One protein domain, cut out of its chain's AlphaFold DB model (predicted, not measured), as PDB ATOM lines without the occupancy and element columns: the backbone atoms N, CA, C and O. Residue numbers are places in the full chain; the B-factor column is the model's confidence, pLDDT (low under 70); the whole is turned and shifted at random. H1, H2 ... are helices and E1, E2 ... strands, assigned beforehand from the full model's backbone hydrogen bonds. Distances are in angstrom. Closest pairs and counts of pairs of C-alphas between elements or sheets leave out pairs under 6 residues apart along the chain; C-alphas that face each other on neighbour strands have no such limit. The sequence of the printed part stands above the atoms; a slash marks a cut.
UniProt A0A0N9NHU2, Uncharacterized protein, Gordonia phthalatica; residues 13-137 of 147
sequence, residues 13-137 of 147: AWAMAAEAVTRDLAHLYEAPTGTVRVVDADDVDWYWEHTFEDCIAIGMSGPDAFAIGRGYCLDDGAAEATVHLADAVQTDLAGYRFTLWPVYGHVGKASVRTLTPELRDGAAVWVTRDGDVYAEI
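Overview. This is residues 13 to 137 of the 147 residues of an uncharacterized protein of Gordonia phthalatica (UniProt A0A0N9NHU2). Helix H2 forms the middle, between two small sheets, E1 E2 E3 and E4 E5 E6; H1 packs on residues 78 to 86 of H2 and lies over the same face of the first sheet. Two long links, residues 26 to 44 and 97 to 115, reach out at the same end. The 125 printed residues hold two named helices and six named strands in the order H1 E1 E2 E3 H2 E4 E5 E6; both sheets are antiparallel and the class is mixed. The whole is compact, with a radius of gyration of the C-alphas of 14.6 A and spans of 49 by 34 by 22 A.

Arrangement. H1, residues 13 to 25, touches H2, residues 78 to 96, at a steep tilt of 45 degrees, the same way; their closest C-alphas, of Ala 13 and Ala 78, are 4.1 A apart. E1, E2 and E3, residues 45 to 50, 55 to 61 and 66 to 73, form a meander, each strand the antiparallel neighbour of the one before; N 47 and O 59, 2.9 A, and N 58 and O 68, 2.9 A, are within hydrogen-bond range. H1 and H2 are on the same face, at heights over the sheet of 9.3 A and 9.0 A, in two layers, helices on one face of a sheet. E4, E5 and E6, residues 116 to 120, 123 to 127 and 133 to 136, form another meander, with N 118 and O 125, 2.9 A, and N 126 and O 135, 2.8 A, within range. H2 is on this sheet too, again two layers, 8.8 A over it and along E4 at 9 degrees on the local plane; the closest C-alphas of H2 and E4, of Val 83 and Pro 117, are 5.4 A apart. Each O i to N i+4 pair of H1 is within range, and 14 of 15 in H2.

Along the chain. H1 begins at C-alpha 13, (36.743, -61.936, 18.200), and is 18.3 A long. E1, E2 and E3 measure 17.1, 20.2 and 18.9 A, H2 27.2 A. E6 ends at C-alpha 136, (34.704, -46.733, 22.455).

Size, cuts and confidence. The farthest C-alphas, of Glu 53 and Gly 108, are 48.8 A apart. The printed part has no cut; the links H1 to E1 and H2 to E4 are long. pLDDT is under 70 in residues 26 to 44, 62 to 71 and 93 to 113.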
ATOM      1  N   ALA A  13      36.403 -63.022  17.274       88.56
ATOM      2  CA  ALA A  13      36.743 -61.936  18.200       88.56
ATOM      3  C   ALA A  13      37.833 -61.009  17.633       88.56
ATOM      4  O   ALA A  13      37.701 -59.788  17.679       88.56
ATOM      5  N   TRP A  14      38.866 -61.591  17.026       86.62
ATOM      6  CA  TRP A  14      39.965 -60.862  16.401       86.62
ATOM      7  C   TRP A  14      39.545 -60.183  15.095       86.62
ATOM      8  O   TRP A  14      39.981 -59.066  14.831       86.62
ATOM      9  N   ALA A  15      38.647 -60.794  14.317       86.44
ATOM     10  CA  ALA A  15      38.025 -60.164  13.150       86.44
ATOM     11  C   ALA A  15      37.256 -58.890  13.533       86.44
ATOM     12  O   ALA A  15      37.490 -57.834  12.951       86.44
ATOM     13  N   MET A  16      36.416 -58.959  14.569       89.31
ATOM     14  CA  MET A  16      35.694 -57.790  15.087       89.31
ATOM     15  C   MET A  16      36.644 -56.710  15.626       89.31
ATOM     16  O   MET A  16      36.424 -55.520  15.393       89.31
ATOM     17  N   ALA A  17      37.710 -57.123  16.318       89.75
ATOM     18  CA  ALA A  17      38.750 -56.218  16.792       89.75
ATOM     19  C   ALA A  17      39.413 -55.469  15.631       89.75
ATOM     20  O   ALA A  17      39.530 -54.246  15.685       89.75
ATOM     21  N   ALA A  18      39.793 -56.184  14.569       86.19
ATOM     22  CA  ALA A  18      40.397 -55.602  13.377       86.19
ATOM     23  C   ALA A  18      39.461 -54.611  12.677       86.19
ATOM     24  O   ALA A  18      39.896 -53.521  12.326       86.19
ATOM     25  N   GLU A  19      38.169 -54.924  12.547       86.31
ATOM     26  CA  GLU A  19      37.182 -53.990  11.989       86.31
ATOM     27  C   GLU A  19      37.053 -52.701  12.818       86.31
ATOM     28  O   GLU A  19      36.994 -51.601  12.262       86.31
ATOM     29  N   ALA A  20      37.000 -52.807  14.150       88.50
ATOM     30  CA  ALA A  20      36.928 -51.643  15.035       88.50
ATOM     31  C   ALA A  20      38.198 -50.784  14.936       88.50
ATOM     32  O   ALA A  20      38.126 -49.581  14.703       88.50
ATOM     33  N   VAL A  21      39.360 -51.420  15.031       85.62
ATOM     34  CA  VAL A  21      40.668 -50.775  14.913       85.62
ATOM     35  C   VAL A  21      40.854 -50.118  13.540       85.62
ATOM     36  O   VAL A  21      41.293 -48.973  13.469       85.62
ATOM     37  N   THR A  22      40.460 -50.771  12.446       81.44
ATOM     38  CA  THR A  22      40.525 -50.185  11.099       81.44
ATOM     39  C   THR A  22      39.661 -48.931  10.970       81.44
ATOM     40  O   THR A  22      40.103 -47.950  10.373       81.44
ATOM     41  N   ARG A  23      38.454 -48.910  11.553       81.06
ATOM     42  CA  ARG A  23      37.623 -47.690  11.555       81.06
ATOM     43  C   ARG A  23      38.343 -46.524  12.222       81.06
ATOM     44  O   ARG A  23      38.320 -45.412  11.708       81.06
ATOM     45  N   ASP A  24      39.049 -46.795  13.310       81.31
ATOM     46  CA  ASP A  24      39.842 -45.782  13.994       81.31
ATOM     47  C   ASP A  24      41.114 -45.396  13.208       81.31
ATOM     48  O   ASP A  24      41.514 -44.230  13.249       81.31
ATOM     49  N   LEU A  25      41.744 -46.311  12.441       74.19
ATOM     50  CA  LEU A  25      42.858 -46.006  11.503       74.19
ATOM     51  C   LEU A  25      42.475 -44.966  10.450       74.19
ATOM     52  O   LEU A  25      43.328 -44.189  10.030       74.19
ATOM     53  N   ALA A  26      41.207 -44.880  10.060       67.06
ATOM     54  CA  ALA A  26      40.770 -43.844   9.127       67.06
ATOM     55  C   ALA A  26      40.843 -42.421   9.732       67.06
ATOM     56  O   ALA A  26      40.783 -41.427   9.004       67.06
ATOM     57  N   HIS A  27      40.993 -42.289  11.055       68.69
ATOM     58  CA  HIS A  27      40.917 -41.019  11.789       68.69
ATOM     59  C   HIS A  27      42.280 -40.492  12.273       68.69
ATOM     60  O   HIS A  27      42.398 -39.903  13.350       68.69
ATOM     61  N   LEU A  28      43.322 -40.682  11.457       62.19
ATOM     62  CA  LEU A  28      44.706 -40.381  11.820       62.19
ATOM     63  C   LEU A  28      45.129 -38.907  11.775       62.19
ATOM     64  O   LEU A  28      44.590 -38.060  11.066       62.19
ATOM     65  N   TYR A  29      46.175 -38.669  12.566       53.00
ATOM     66  CA  TYR A  29      46.905 -37.431  12.802       53.00
ATOM     67  C   TYR A  29      47.453 -36.760  11.526       53.00
ATOM     68  O   TYR A  29      48.114 -37.374  10.689       53.00
ATOM     69  N   GLU A  30      47.257 -35.444  11.435       47.31
ATOM     70  CA  GLU A  30      47.986 -34.555  10.532       47.31
ATOM     71  C   GLU A  30      49.453 -34.464  10.985       47.31
ATOM     72  O   GLU A  30      49.752 -33.919  12.050       47.31
ATOM     73  N   ALA A  31      50.394 -35.006  10.202       42.78
ATOM     74  CA  ALA A  31      51.813 -34.929  10.546       42.78
ATOM     75  C   ALA A  31      52.263 -33.456  10.694       42.78
ATOM     76  O   ALA A  31      51.756 -32.589   9.979       42.78
ATOM     77  N   PRO A  32      53.285 -33.140  11.521       39.34
ATOM     78  CA  PRO A  32      53.731 -31.759  11.760       39.34
ATOM     79  C   PRO A  32      54.235 -31.046  10.492       39.34
ATOM     80  O   PRO A  32      54.453 -29.839  10.495       39.34
ATOM     81  N   THR A  33      54.455 -31.803   9.415       49.69
ATOM     82  CA  THR A  33      54.850 -31.335   8.086       49.69
ATOM     83  C   THR A  33      53.661 -30.943   7.199       49.69
ATOM     84  O   THR A  33      53.868 -30.672   6.018       49.69
ATOM     85  N   GLY A  34      52.427 -30.940   7.723       47.84
ATOM     86  CA  GLY A  34      51.205 -30.652   6.959       47.84
ATOM     87  C   GLY A  34      50.843 -31.750   5.955       47.84
ATOM     88  O   GLY A  34      50.124 -31.508   4.991       47.84
ATOM     89  N   THR A  35      51.393 -32.954   6.126       47.50
ATOM     90  CA  THR A  35      51.070 -34.112   5.289       47.50
ATOM     91  C   THR A  35      50.159 -35.027   6.091       47.50
ATOM     92  O   THR A  35      50.628 -35.786   6.935       47.50
ATOM     93  N   VAL A  36      48.853 -34.939   5.851       51.03
ATOM     94  CA  VAL A  36      47.908 -35.947   6.336       51.03
ATOM     95  C   VAL A  36      48.177 -37.221   5.539       51.03
ATOM     96  O   VAL A  36      48.039 -37.225   4.315       51.03
ATOM     97  N   ARG A  37      48.603 -38.291   6.210       52.53
ATOM     98  CA  ARG A  37      48.549 -39.638   5.640       52.53
ATOM     99  C   ARG A  37      47.378 -40.343   6.291       52.53
ATOM    100  O   ARG A  37      47.486 -40.835   7.406       52.53
ATOM    101  N   VAL A  38      46.250 -40.313   5.593       53.69
ATOM    102  CA  VAL A  38      45.128 -41.186   5.916       53.69
ATOM    103  C   VAL A  38      45.590 -42.592   5.553       53.69
ATOM    104  O   VAL A  38      45.970 -42.827   4.407       53.69
ATOM    105  N   VAL A  39      45.633 -43.490   6.533       56.12
ATOM    106  CA  VAL A  39      45.645 -44.919   6.228       56.12
ATOM    107  C   VAL A  39      44.219 -45.218   5.800       56.12
ATOM    108  O   VAL A  39      43.302 -45.136   6.619       56.12
ATOM    109  N   ASP A  40      44.023 -45.435   4.502       59.28
ATOM    110  CA  ASP A  40      42.723 -45.862   4.012       59.28
ATOM    111  C   ASP A  40      42.435 -47.250   4.589       59.28
ATOM    112  O   ASP A  40      43.293 -48.134   4.574       59.28
ATOM    113  N   ALA A  41      41.233 -47.422   5.131       59.44
ATOM    114  CA  ALA A  41      40.762 -48.711   5.610       59.44
ATOM    115  C   ALA A  41      40.775 -49.760   4.486       59.44
ATOM    116  O   ALA A  41      41.024 -50.933   4.761       59.44
ATOM    117  N   ASP A  42      40.564 -49.324   3.240       61.16
ATOM    118  CA  ASP A  42      40.592 -50.177   2.050       61.16
ATOM    119  C   ASP A  42      42.026 -50.574   1.629       61.16
ATOM    120  O   ASP A  42      42.198 -51.510   0.848       61.16
ATOM    121  N   ASP A  43      43.059 -49.907   2.162       63.69
ATOM    122  CA  ASP A  43      44.482 -50.192   1.898       63.69
ATOM    123  C   ASP A  43      45.122 -51.094   2.978       63.69
ATOM    124  O   ASP A  43      46.350 -51.263   3.017       63.69
ATOM    125  N   VAL A  44      44.304 -51.651   3.876       67.75
ATOM    126  CA  VAL A  44      44.736 -52.459   5.017       67.75
ATOM    127  C   VAL A  44      44.219 -53.888   4.897       67.75
ATOM    128  O   VAL A  44      43.025 -54.150   5.014       67.75
ATOM    129  N   ASP A  45      45.150 -54.832   4.784       75.19
ATOM    130  CA  ASP A  45      44.850 -56.259   4.894       75.19
ATOM    131  C   ASP A  45      45.377 -56.798   6.227       75.19
ATOM    132  O   ASP A  45      46.580 -56.755   6.506       75.19
ATOM    133  N   TRP A  46      44.476 -57.340   7.046       80.69
ATOM    134  CA  TRP A  46      44.830 -58.018   8.290       80.69
ATOM    135  C   TRP A  46      45.172 -59.482   8.042       80.69
ATOM    136  O   TRP A  46      44.466 -60.196   7.328       80.69
ATOM    137  N   TYR A  47      46.226 -59.952   8.695       77.56
ATOM    138  CA  TYR A  47      46.594 -61.360   8.710       77.56
ATOM    139  C   TYR A  47      46.969 -61.805  10.117       77.56
ATOM    140  O   TYR A  47      47.321 -61.008  10.987       77.56
ATOM    141  N   TRP A  48      46.912 -63.113  10.331       77.75
ATOM    142  CA  TRP A  48      47.280 -63.722  11.596       77.75
ATOM    143  C   TRP A  48      47.977 -65.060  11.360       77.75
ATOM    144  O   TRP A  48      47.844 -65.686  10.305       77.75
ATOM    145  N   GLU A  49      48.727 -65.500  12.359       77.75
ATOM    146  CA  GLU A  49      49.398 -66.792  12.360       77.75
ATOM    147  C   GLU A  49      49.267 -67.424  13.743       77.75
ATOM    148  O   GLU A  49      49.532 -66.781  14.756       77.75
ATOM    149  N   HIS A  50      48.862 -68.693  13.790       77.12
ATOM    150  CA  HIS A  50      48.894 -69.461  15.027       77.12
ATOM    151  C   HIS A  50      50.346 -69.794  15.369       77.12
ATOM    152  O   HIS A  50      51.052 -70.372  14.541       77.12
ATOM    153  N   THR A  51      50.795 -69.449  16.570       73.94
ATOM    154  CA  THR A  51      52.203 -69.615  16.948       73.94
ATOM    155  C   THR A  51      52.405 -70.867  17.800       73.94
ATOM    156  O   THR A  51      52.959 -71.856  17.320       73.94
ATOM    157  N   PHE A  52      51.943 -70.864  19.047       71.12
ATOM    158  CA  PHE A  52      51.991 -71.994  19.982       71.12
ATOM    159  C   PHE A  52      50.905 -71.829  21.052       71.12
ATOM    160  O   PHE A  52      50.496 -70.708  21.290       71.12
ATOM    161  N   GLU A  53      50.459 -72.923  21.686       71.88
ATOM    162  CA  GLU A  53      49.577 -72.910  22.879       71.88
ATOM    163  C   GLU A  53      48.460 -71.849  22.828       71.88
ATOM    164  O   GLU A  53      48.425 -70.932  23.645       71.88
ATOM    165  N   ASP A  54      47.589 -71.942  21.818       71.88
ATOM    166  CA  ASP A  54      46.445 -71.039  21.619       71.88
ATOM    167  C   ASP A  54      46.826 -69.554  21.513       71.88
ATOM    168  O   ASP A  54      46.021 -68.668  21.786       71.88
ATOM    169  N   CYS A  55      48.059 -69.265  21.098       75.25
ATOM    170  CA  CYS A  55      48.531 -67.916  20.856       75.25
ATOM    171  C   CYS A  55      48.540 -67.571  19.367       75.25
ATOM    172  O   CYS A  55      48.838 -68.406  18.501       75.25
ATOM    173  N   ILE A  56      48.305 -66.294  19.072       75.12
ATOM    174  CA  ILE A  56      48.389 -65.757  17.717       75.12
ATOM    175  C   ILE A  56      49.415 -64.628  17.600       75.12
ATOM    176  O   ILE A  56      49.648 -63.837  18.519       75.12
ATOM    177  N   ALA A  57      50.040 -64.567  16.429       75.94
ATOM    178  CA  ALA A  57      50.670 -63.373  15.897       75.94
ATOM    179  C   ALA A  57      49.676 -62.672  14.971       75.94
ATOM    180  O   ALA A  57      48.920 -63.336  14.261       75.94
ATOM    181  N   ILE A  58      49.689 -61.344  14.968       73.69
ATOM    182  CA  ILE A  58      48.797 -60.520  14.150       73.69
ATOM    183  C   ILE A  58      49.644 -59.515  13.396       73.69
ATOM    184  O   ILE A  58      50.594 -58.952  13.943       73.69
ATOM    185  N   GLY A  59      49.296 -59.271  12.146       73.31
ATOM    186  CA  GLY A  59      49.931 -58.239  11.359       73.31
ATOM    187  C   GLY A  59      48.983 -57.593  10.373       73.31
ATOM    188  O   GLY A  59      47.854 -58.032  10.154       73.31
ATOM    189  N   MET A  60      49.492 -56.523   9.789       75.19
ATOM    190  CA  MET A  60      48.809 -55.677   8.835       75.19
ATOM    191  C   MET A  60      49.728 -55.489   7.633       75.19
ATOM    192  O   MET A  60      50.908 -55.168   7.804       75.19
ATOM    193  N   SER A  61      49.228 -55.704   6.422       70.06
ATOM    194  CA  SER A  61      49.888 -55.243   5.196       70.06
ATOM    195  C   SER A  61      49.237 -53.963   4.684       70.06
ATOM    196  O   SER A  61      48.092 -53.675   5.008       70.06
ATOM    197  N   GLY A  62      50.001 -53.180   3.920       65.94
ATOM    198  CA  GLY A  62      49.605 -51.855   3.452       65.94
ATOM    199  C   GLY A  62      50.803 -50.897   3.409       65.94
ATOM    200  O   GLY A  62      51.949 -51.340   3.560       65.94
ATOM    201  N   PRO A  63      50.570 -49.587   3.214       55.97
ATOM    202  CA  PRO A  63      51.621 -48.565   3.174       55.97
ATOM    203  C   PRO A  63      52.515 -48.537   4.423       55.97
ATOM    204  O   PRO A  63      53.705 -48.245   4.308       55.97
ATOM    205  N   ASP A  64      51.952 -48.900   5.579       61.56
ATOM    206  CA  ASP A  64      52.623 -48.962   6.880       61.56
ATOM    207  C   ASP A  64      52.452 -50.360   7.506       61.56
ATOM    208  O   ASP A  64      51.849 -50.540   8.562       61.56
ATOM    209  N   ALA A  65      52.951 -51.379   6.800       60.53
ATOM    210  CA  ALA A  65      52.841 -52.777   7.210       60.53
ATOM    211  C   ALA A  65      53.612 -53.091   8.506       60.53
ATOM    212  O   ALA A  65      54.759 -52.667   8.682       60.53
ATOM    213  N   PHE A  66      53.027 -53.924   9.366       67.56
ATOM    214  CA  PHE A  66      53.680 -54.457  10.563       67.56
ATOM    215  C   PHE A  66      53.295 -55.922  10.810       67.56
ATOM    216  O   PHE A  66      52.295 -56.416  10.291       67.56
ATOM    217  N   ALA A  67      54.098 -56.619  11.612       57.78
ATOM    218  CA  ALA A  67      53.825 -57.973  12.087       57.78
ATOM    219  C   ALA A  67      54.230 -58.069  13.562       57.78
ATOM    220  O   ALA A  67      55.404 -57.884  13.884       57.78
ATOM    221  N   ILE A  68      53.283 -58.372  14.449       61.81
ATOM    222  CA  ILE A  68      53.512 -58.488  15.891       61.81
ATOM    223  C   ILE A  68      53.165 -59.895  16.360       61.81
ATOM    224  O   ILE A  68      52.008 -60.306  16.397       61.81
ATOM    225  N   GLY A  69      54.186 -60.620  16.808       56.19
ATOM    226  CA  GLY A  69      54.043 -61.891  17.513       56.19
ATOM    227  C   GLY A  69      54.110 -61.710  19.026       56.19
ATOM    228  O   GLY A  69      55.061 -62.183  19.639       56.19
ATOM    229  N   ARG A  70      53.150 -61.001  19.637       60.22
ATOM    230  CA  ARG A  70      53.122 -60.781  21.101       60.22
ATOM    231  C   ARG A  70      52.508 -61.930  21.907       60.22
ATOM    232  O   ARG A  70      52.497 -61.847  23.128       60.22
ATOM    233  N   GLY A  71      52.070 -63.006  21.249       58.09
ATOM    234  CA  GLY A  71      51.494 -64.170  21.924       58.09
ATOM    235  C   GLY A  71      50.110 -63.876  22.503       58.09
ATOM    236  O   GLY A  71      49.863 -64.168  23.666       58.09
ATOM    237  N   TYR A  72      49.239 -63.237  21.717       75.75
ATOM    238  CA  TYR A  72      47.873 -62.940  22.153       75.75
ATOM    239  C   TYR A  72      47.052 -64.215  22.275       75.75
ATOM    240  O   TYR A  72      47.194 -65.091  21.423       75.75
ATOM    241  N   CYS A  73      46.190 -64.304  23.286       75.25
ATOM    242  CA  CYS A  73      45.386 -65.497  23.501       75.25
ATOM    243  C   CYS A  73      44.237 -65.565  22.486       75.25
ATOM    244  O   CYS A  73      43.536 -64.588  22.219       75.25
ATOM    245  N   LEU A  74      44.035 -66.739  21.896       71.81
ATOM    246  CA  LEU A  74      42.970 -66.989  20.929       71.81
ATOM    247  C   LEU A  74      41.579 -66.961  21.583       71.81
ATOM    248  O   LEU A  74      40.606 -66.638  20.903       71.81
ATOM    249  N   ASP A  75      41.511 -67.242  22.887       76.81
ATOM    250  CA  ASP A  75      40.279 -67.289  23.683       76.81
ATOM    251  C   ASP A  75      39.839 -65.920  24.231       76.81
ATOM    252  O   ASP A  75      38.821 -65.839  24.925       76.81
ATOM    253  N   ASP A  76      40.568 -64.844  23.915       79.75
ATOM    254  CA  ASP A  76      40.180 -63.490  24.308       79.75
ATOM    255  C   ASP A  76      38.791 -63.135  23.749       79.75
ATOM    256  O   ASP A  76      38.461 -63.371  22.576       79.75
ATOM    257  N   GLY A  77      37.958 -62.519  24.590       85.56
ATOM    258  CA  GLY A  77      36.696 -61.946  24.158       85.56
ATOM    259  C   GLY A  77      36.923 -60.792  23.182       85.56
ATOM    260  O   GLY A  77      37.988 -60.179  23.132       85.56
ATOM    261  N   ALA A  78      35.891 -60.437  22.411       88.56
ATOM    262  CA  ALA A  78      36.005 -59.391  21.387       88.56
ATOM    263  C   ALA A  78      36.542 -58.057  21.943       88.56
ATOM    264  O   ALA A  78      37.347 -57.402  21.287       88.56
ATOM    265  N   ALA A  79      36.145 -57.663  23.159       91.69
ATOM    266  CA  ALA A  79      36.629 -56.432  23.784       91.69
ATOM    267  C   ALA A  79      38.116 -56.514  24.181       91.69
ATOM    268  O   ALA A  79      38.863 -55.567  23.946       91.69
ATOM    269  N   GLU A  80      38.565 -57.644  24.726       91.62
ATOM    270  CA  GLU A  80      39.967 -57.867  25.110       91.62
ATOM    271  C   GLU A  80      40.867 -57.911  23.874       91.62
ATOM    272  O   GLU A  80      41.840 -57.159  23.792       91.62
ATOM    273  N   ALA A  81      40.465 -58.676  22.853       90.31
ATOM    274  CA  ALA A  81      41.128 -58.710  21.553       90.31
ATOM    275  C   ALA A  81      41.237 -57.306  20.927       90.31
ATOM    276  O   ALA A  81      42.279 -56.940  20.381       90.31
ATOM    277  N   THR A  82      40.188 -56.482  21.055       91.94
ATOM    278  CA  THR A  82      40.182 -55.096  20.555       91.94
ATOM    279  C   THR A  82      41.197 -54.219  21.282       91.94
ATOM    280  O   THR A  82      41.954 -53.503  20.627       91.94
ATOM    281  N   VAL A  83      41.266 -54.294  22.614       91.56
ATOM    282  CA  VAL A  83      42.254 -53.542  23.411       91.56
ATOM    283  C   VAL A  83      43.677 -53.970  23.057       91.56
ATOM    284  O   VAL A  83      44.536 -53.118  22.831       91.56
ATOM    285  N   HIS A  84      43.923 -55.277  22.963       89.50
ATOM    286  CA  HIS A  84      45.232 -55.816  22.609       89.50
ATOM    287  C   HIS A  84      45.675 -55.389  21.215       89.50
ATOM    288  O   HIS A  84      46.808 -54.933  21.047       89.50
ATOM    289  N   LEU A  85      44.788 -55.486  20.223       86.56
ATOM    290  CA  LEU A  85      45.102 -55.079  18.860       86.56
ATOM    291  C   LEU A  85      45.363 -53.574  18.766       86.56
ATOM    292  O   LEU A  85      46.330 -53.156  18.130       86.56
ATOM    293  N   ALA A  86      44.545 -52.767  19.440       86.88
ATOM    294  CA  ALA A  86      44.716 -51.325  19.500       86.88
ATOM    295  C   ALA A  86      46.057 -50.926  20.150       86.88
ATOM    296  O   ALA A  86      46.771 -50.076  19.617       86.88
ATOM    297  N   ASP A  87      46.456 -51.569  21.254       85.56
ATOM    298  CA  ASP A  87      47.764 -51.324  21.884       85.56
ATOM    299  C   ASP A  87      48.924 -51.716  20.962       85.56
ATOM    300  O   ASP A  87      49.917 -50.991  20.861       85.56
ATOM    301  N   ALA A  88      48.786 -52.844  20.260       80.44
ATOM    302  CA  ALA A  88      49.781 -53.341  19.317       80.44
ATOM    303  C   ALA A  88      50.024 -52.333  18.192       80.44
ATOM    304  O   ALA A  88      51.155 -51.901  17.973       80.44
ATOM    305  N   VAL A  89      48.943 -51.928  17.525       78.31
ATOM    306  CA  VAL A  89      48.962 -50.957  16.429       78.31
ATOM    307  C   VAL A  89      49.535 -49.638  16.907       78.31
ATOM    308  O   VAL A  89      50.417 -49.076  16.258       78.31
ATOM    309  N   GLN A  90      49.081 -49.160  18.064       76.88
ATOM    310  CA  GLN A  90      49.564 -47.904  18.594       76.88
ATOM    311  C   GLN A  90      51.040 -47.980  18.987       76.88
ATOM    312  O   GLN A  90      51.779 -47.054  18.680       76.88
ATOM    313  N   THR A  91      51.501 -49.054  19.628       74.94
ATOM    314  CA  THR A  91      52.908 -49.184  20.035       74.94
ATOM    315  C   THR A  91      53.833 -49.285  18.826       74.94
ATOM    316  O   THR A  91      54.845 -48.580  18.754       74.94
ATOM    317  N   ASP A  92      53.490 -50.139  17.867       70.25
ATOM    318  CA  ASP A  92      54.377 -50.437  16.751       70.25
ATOM    319  C   ASP A  92      54.370 -49.325  15.706       70.25
ATOM    320  O   ASP A  92      55.433 -48.919  15.227       70.25
ATOM    321  N   LEU A  93      53.211 -48.738  15.403       62.19
ATOM    322  CA  LEU A  93      53.162 -47.629  14.456       62.19
ATOM    323  C   LEU A  93      53.596 -46.283  15.076       62.19
ATOM    324  O   LEU A  93      54.119 -45.424  14.354       62.19
ATOM    325  N   ALA A  94      53.492 -46.098  16.402       58.41
ATOM    326  CA  ALA A  94      54.061 -44.919  17.069       58.41
ATOM    327  C   ALA A  94      55.600 -44.918  17.064       58.41
ATOM    328  O   ALA A  94      56.209 -43.846  17.115       58.41
ATOM    329  N   GLY A  95      56.236 -46.093  16.992       49.56
ATOM    330  CA  GLY A  95      57.693 -46.240  17.054       49.56
ATOM    331  C   GLY A  95      58.425 -46.035  15.726       49.56
ATOM    332  O   GLY A  95      59.582 -45.609  15.733       49.56
ATOM    333  N   TYR A  96      57.773 -46.310  14.589       49.78
ATOM    334  CA  TYR A  96      58.472 -46.376  13.303       49.78
ATOM    335  C   TYR A  96      58.257 -45.175  12.376       49.78
ATOM    336  O   TYR A  96      59.249 -44.773  11.758       49.78
ATOM    337  N   ARG A  97      57.049 -44.578  12.253       47.19
ATOM    338  CA  ARG A  97      56.829 -43.432  11.326       47.19
ATOM    339  C   ARG A  97      55.455 -42.710  11.360       47.19
ATOM    340  O   ARG A  97      54.940 -42.381  10.302       47.19
ATOM    341  N   PHE A  98      54.955 -42.289  12.528       50.75
ATOM    342  CA  PHE A  98      53.867 -41.279  12.672       50.75
ATOM    343  C   PHE A  98      52.400 -41.752  12.686       50.75
ATOM    344  O   PHE A  98      51.535 -41.045  12.171       50.75
ATOM    345  N   THR A  99      52.066 -42.835  13.385       50.66
ATOM    346  CA  THR A  99      50.650 -43.165  13.634       50.66
ATOM    347  C   THR A  99      50.342 -43.011  15.118       50.66
ATOM    348  O   THR A  99      50.765 -43.814  15.944       50.66
ATOM    349  N   LEU A 100      49.641 -41.933  15.471       54.12
ATOM    350  CA  LEU A 100      49.071 -41.729  16.801       54.12
ATOM    351  C   LEU A 100      47.565 -41.555  16.610       54.12
ATOM    352  O   LEU A 100      47.126 -40.524  16.094       54.12
ATOM    353  N   TRP A 101      46.778 -42.556  17.002       56.03
ATOM    354  CA  TRP A 101      45.345 -42.349  17.207       56.03
ATOM    355  C   TRP A 101      45.117 -41.290  18.292       56.03
ATOM    356  O   TRP A 101      45.962 -41.098  19.173       56.03
ATOM    357  N   PRO A 102      44.049 -40.495  18.151       54.84
ATOM    358  CA  PRO A 102      44.184 -39.060  18.019       54.84
ATOM    359  C   PRO A 102      44.605 -38.355  19.299       54.84
ATOM    360  O   PRO A 102      44.231 -38.676  20.423       54.84
ATOM    361  N   VAL A 103      45.378 -37.315  19.034       51.06
ATOM    362  CA  VAL A 103      45.959 -36.350  19.949       51.06
ATOM    363  C   VAL A 103      44.970 -35.204  20.150       51.06
ATOM    364  O   VAL A 103      44.534 -34.593  19.178       51.06
ATOM    365  N   TYR A 104      44.662 -34.844  21.396       44.88
ATOM    366  CA  TYR A 104      44.031 -33.548  21.678       44.88
ATOM    367  C   TYR A 104      45.033 -32.407  21.385       44.88
ATOM    368  O   TYR A 104      46.186 -32.504  21.800       44.88
ATOM    369  N   GLY A 105      44.594 -31.365  20.654       41.47
ATOM    370  CA  GLY A 105      45.395 -30.280  20.023       41.47
ATOM    371  C   GLY A 105      46.380 -29.489  20.921       41.47
ATOM    372  O   GLY A 105      46.483 -29.726  22.116       41.47
ATOM    373  N   HIS A 106      47.184 -28.514  20.462       39.41
ATOM    374  CA  HIS A 106      47.114 -27.552  19.346       39.41
ATOM    375  C   HIS A 106      48.418 -27.439  18.516       39.41
ATOM    376  O   HIS A 106      49.537 -27.571  19.006       39.41
ATOM    377  N   VAL A 107      48.288 -27.049  17.248       44.78
ATOM    378  CA  VAL A 107      49.421 -26.627  16.413       44.78
ATOM    379  C   VAL A 107      50.073 -25.374  17.014       44.78
ATOM    380  O   VAL A 107      49.434 -24.337  17.168       44.78
ATOM    381  N   GLY A 108      51.360 -25.487  17.359       43.25
ATOM    382  CA  GLY A 108      52.156 -24.431  17.993       43.25
ATOM    383  C   GLY A 108      52.594 -24.802  19.412       43.25
ATOM    384  O   GLY A 108      51.956 -24.429  20.388       43.25
ATOM    385  N   LYS A 109      53.717 -25.527  19.523       44.53
ATOM    386  CA  LYS A 109      54.338 -25.990  20.786       44.53
ATOM    387  C   LYS A 109      53.447 -26.848  21.717       44.53
ATOM    388  O   LYS A 109      53.800 -26.983  22.888       44.53
ATOM    389  N   ALA A 110      52.339 -27.441  21.261       40.50
ATOM    390  CA  ALA A 110      51.489 -28.237  22.151       40.50
ATOM    391  C   ALA A 110      51.943 -29.691  22.308       40.50
ATOM    392  O   ALA A 110      52.512 -30.313  21.413       40.50
ATOM    393  N   SER A 111      51.679 -30.214  23.501       48.22
ATOM    394  CA  SER A 111      51.978 -31.575  23.918       48.22
ATOM    395  C   SER A 111      51.099 -32.577  23.177       48.22
ATOM    396  O   SER A 111      49.905 -32.662  23.435       48.22
ATOM    397  N   VAL A 112      51.717 -33.372  22.311       53.00
ATOM    398  CA  VAL A 112      51.128 -34.586  21.744       53.00
ATOM    399  C   VAL A 112      50.762 -35.532  22.900       53.00
ATOM    400  O   VAL A 112      51.645 -35.944  23.653       53.00
ATOM    401  N   ARG A 113      49.473 -35.830  23.099       62.28
ATOM    402  CA  ARG A 113      48.983 -36.788  24.108       62.28
ATOM    403  C   ARG A 113      48.269 -37.932  23.395       62.28
ATOM    404  O   ARG A 113      47.217 -37.704  22.817       62.28
ATOM    405  N   THR A 114      48.851 -39.124  23.424       71.62
ATOM    406  CA  THR A 114      48.245 -40.361  22.912       71.62
ATOM    407  C   THR A 114      47.089 -40.815  23.799       71.62
ATOM    408  O   THR A 114      47.155 -40.630  25.018       71.62
ATOM    409  N   LEU A 115      46.067 -41.431  23.204       80.50
ATOM    410  CA  LEU A 115      45.047 -42.181  23.943       80.50
ATOM    411  C   LEU A 115      45.617 -43.536  24.372       80.50
ATOM    412  O   LEU A 115      46.548 -44.031  23.753       80.50
ATOM    413  N   THR A 116      45.096 -44.145  25.424       86.69
ATOM    414  CA  THR A 116      45.480 -45.497  25.850       86.69
ATOM    415  C   THR A 116      44.270 -46.410  25.679       86.69
ATOM    416  O   THR A 116      43.198 -46.051  26.166       86.69
ATOM    417  N   PRO A 117      44.389 -47.545  24.969       90.31
ATOM    418  CA  PRO A 117      43.295 -48.496  24.879       90.31
ATOM    419  C   PRO A 117      43.181 -49.245  26.210       90.31
ATOM    420  O   PRO A 117      44.173 -49.750  26.738       90.31
ATOM    421  N   GLU A 118      41.979 -49.316  26.768       93.19
ATOM    422  CA  GLU A 118      41.706 -50.006  28.029       93.19
ATOM    423  C   GLU A 118      40.399 -50.796  27.950       93.19
ATOM    424  O   GLU A 118      39.468 -50.430  27.232       93.19
ATOM    425  N   LEU A 119      40.314 -51.865  28.743       95.44
ATOM    426  CA  LEU A 119      39.059 -52.560  29.006       95.44
ATOM    427  C   LEU A 119      38.394 -51.921  30.230       95.44
ATOM    428  O   LEU A 119      38.936 -51.989  31.336       95.44
ATOM    429  N   ARG A 120      37.216 -51.317  30.056       93.50
ATOM    430  CA  ARG A 120      36.434 -50.718  31.150       93.50
ATOM    431  C   ARG A 120      34.994 -51.175  31.091       93.50
ATOM    432  O   ARG A 120      34.358 -51.076  30.050       93.50
ATOM    433  N   ASP A 121      34.500 -51.697  32.209       91.94
ATOM    434  CA  ASP A 121      33.130 -52.208  32.337       91.94
ATOM    435  C   ASP A 121      32.731 -53.192  31.211       91.94
ATOM    436  O   ASP A 121      31.579 -53.256  30.793       91.94
ATOM    437  N   GLY A 122      33.704 -53.972  30.713       91.62
ATOM    438  CA  GLY A 122      33.521 -54.943  29.627       91.62
ATOM    439  C   GLY A 122      33.563 -54.360  28.208       91.62
ATOM    440  O   GLY A 122      33.419 -55.116  27.249       91.62
ATOM    441  N   ALA A 123      33.780 -53.053  28.055       93.88
ATOM    442  CA  ALA A 123      33.923 -52.380  26.769       93.88
ATOM    443  C   ALA A 123      35.386 -52.005  26.486       93.88
ATOM    444  O   ALA A 123      36.132 -51.615  27.387       93.88
ATOM    445  N   ALA A 124      35.781 -52.100  25.217       95.31
ATOM    446  CA  ALA A 124      37.069 -51.621  24.736       95.31
ATOM    447  C   ALA A 124      36.979 -50.113  24.469       95.31
ATOM    448  O   ALA A 124      36.198 -49.677  23.617       95.31
ATOM    449  N   VAL A 125      37.758 -49.313  25.195       92.62
ATOM    450  CA  VAL A 125      37.675 -47.849  25.146       92.62
ATOM    451  C   VAL A 125      39.035 -47.193  24.967       92.62
ATOM    452  O   VAL A 125      40.053 -47.674  25.454       92.62
ATOM    453  N   TRP A 126      39.030 -46.037  24.317       89.69
ATOM    454  CA  TRP A 126      40.124 -45.084  24.341       89.69
ATOM    455  C   TRP A 126      40.050 -44.214  25.589       89.69
ATOM    456  O   TRP A 126      39.011 -43.618  25.886       89.69
ATOM    457  N   VAL A 127      41.174 -44.082  26.285       87.06
ATOM    458  CA  VAL A 127      41.299 -43.317  27.526       87.06
ATOM    459  C   VAL A 127      42.308 -42.188  27.349       87.06
ATOM    460  O   VAL A 127      43.347 -42.352  26.713       87.06
ATOM    461  N   THR A 128      42.012 -41.016  27.900       82.12
ATOM    462  CA  THR A 128      42.942 -39.883  27.917       82.12
ATOM    463  C   THR A 128      44.076 -40.114  28.916       82.12
ATOM    464  O   THR A 128      43.969 -40.907  29.846       82.12
ATOM    465  N   ARG A 129      45.167 -39.350  28.803       79.19
ATOM    466  CA  ARG A 129      46.255 -39.385  29.798       79.19
ATOM    467  C   ARG A 129      45.777 -39.144  31.237       79.19
ATOM    468  O   ARG A 129      46.399 -39.642  32.172       79.19
ATOM    469  N   ASP A 130      44.725 -38.348  31.404       82.25
ATOM    470  CA  ASP A 130      44.187 -37.990  32.717       82.25
ATOM    471  C   ASP A 130      43.252 -39.090  33.270       82.25
ATOM    472  O   ASP A 130      42.799 -39.006  34.410       82.25
ATOM    473  N   GLY A 131      43.040 -40.167  32.502       83.31
ATOM    474  CA  GLY A 131      42.287 -41.354  32.900       83.31
ATOM    475  C   GLY A 131      40.810 -41.317  32.510       83.31
ATOM    476  O   GLY A 131      40.085 -42.254  32.842       83.31
ATOM    477  N   ASP A 132      40.358 -40.284  31.799       84.69
ATOM    478  CA  ASP A 132      38.969 -40.154  31.355       84.69
ATOM    479  C   ASP A 132      38.693 -41.009  30.115       84.69
ATOM    480  O   ASP A 132      39.529 -41.096  29.217       84.69
ATOM    481  N   VAL A 133      37.505 -41.612  30.031       87.94
ATOM    482  CA  VAL A 133      37.063 -42.300  28.809       87.94
ATOM    483  C   VAL A 133      36.785 -41.262  27.730       87.94
ATOM    484  O   VAL A 133      35.985 -40.350  27.939       87.94
ATOM    485  N   TYR A 134      37.428 -41.415  26.577       84.31
ATOM    486  CA  TYR A 134      37.185 -40.568  25.420       84.31
ATOM    487  C   TYR A 134      36.074 -41.115  24.526       84.31
ATOM    488  O   TYR A 134      35.114 -40.406  24.231       84.31
ATOM    489  N   ALA A 135      36.217 -42.367  24.094       87.31
ATOM    490  CA  ALA A 135      35.292 -43.036  23.186       87.31
ATOM    491  C   ALA A 135      35.480 -44.555  23.257       87.31
ATOM    492  O   ALA A 135      36.522 -45.032  23.703       87.31
ATOM    493  N   GLU A 136      34.502 -45.316  22.775       91.62
ATOM    494  CA  GLU A 136      34.704 -46.733  22.455       91.62
ATOM    495  C   GLU A 136      35.640 -46.885  21.248       91.62
ATOM    496  O   GLU A 136      35.637 -46.048  20.337       91.62
ATOM    497  N   ILE A 137      36.427 -47.960  21.227       90.69
ATOM    498  CA  ILE A 137      37.291 -48.281  20.084       90.69
ATOM    499  C   ILE A 137      36.410 -48.647  18.875       90.69
ATOM    500  O   ILE A 137      35.450 -49.412  18.984       90.69
TER     501      ILE A 137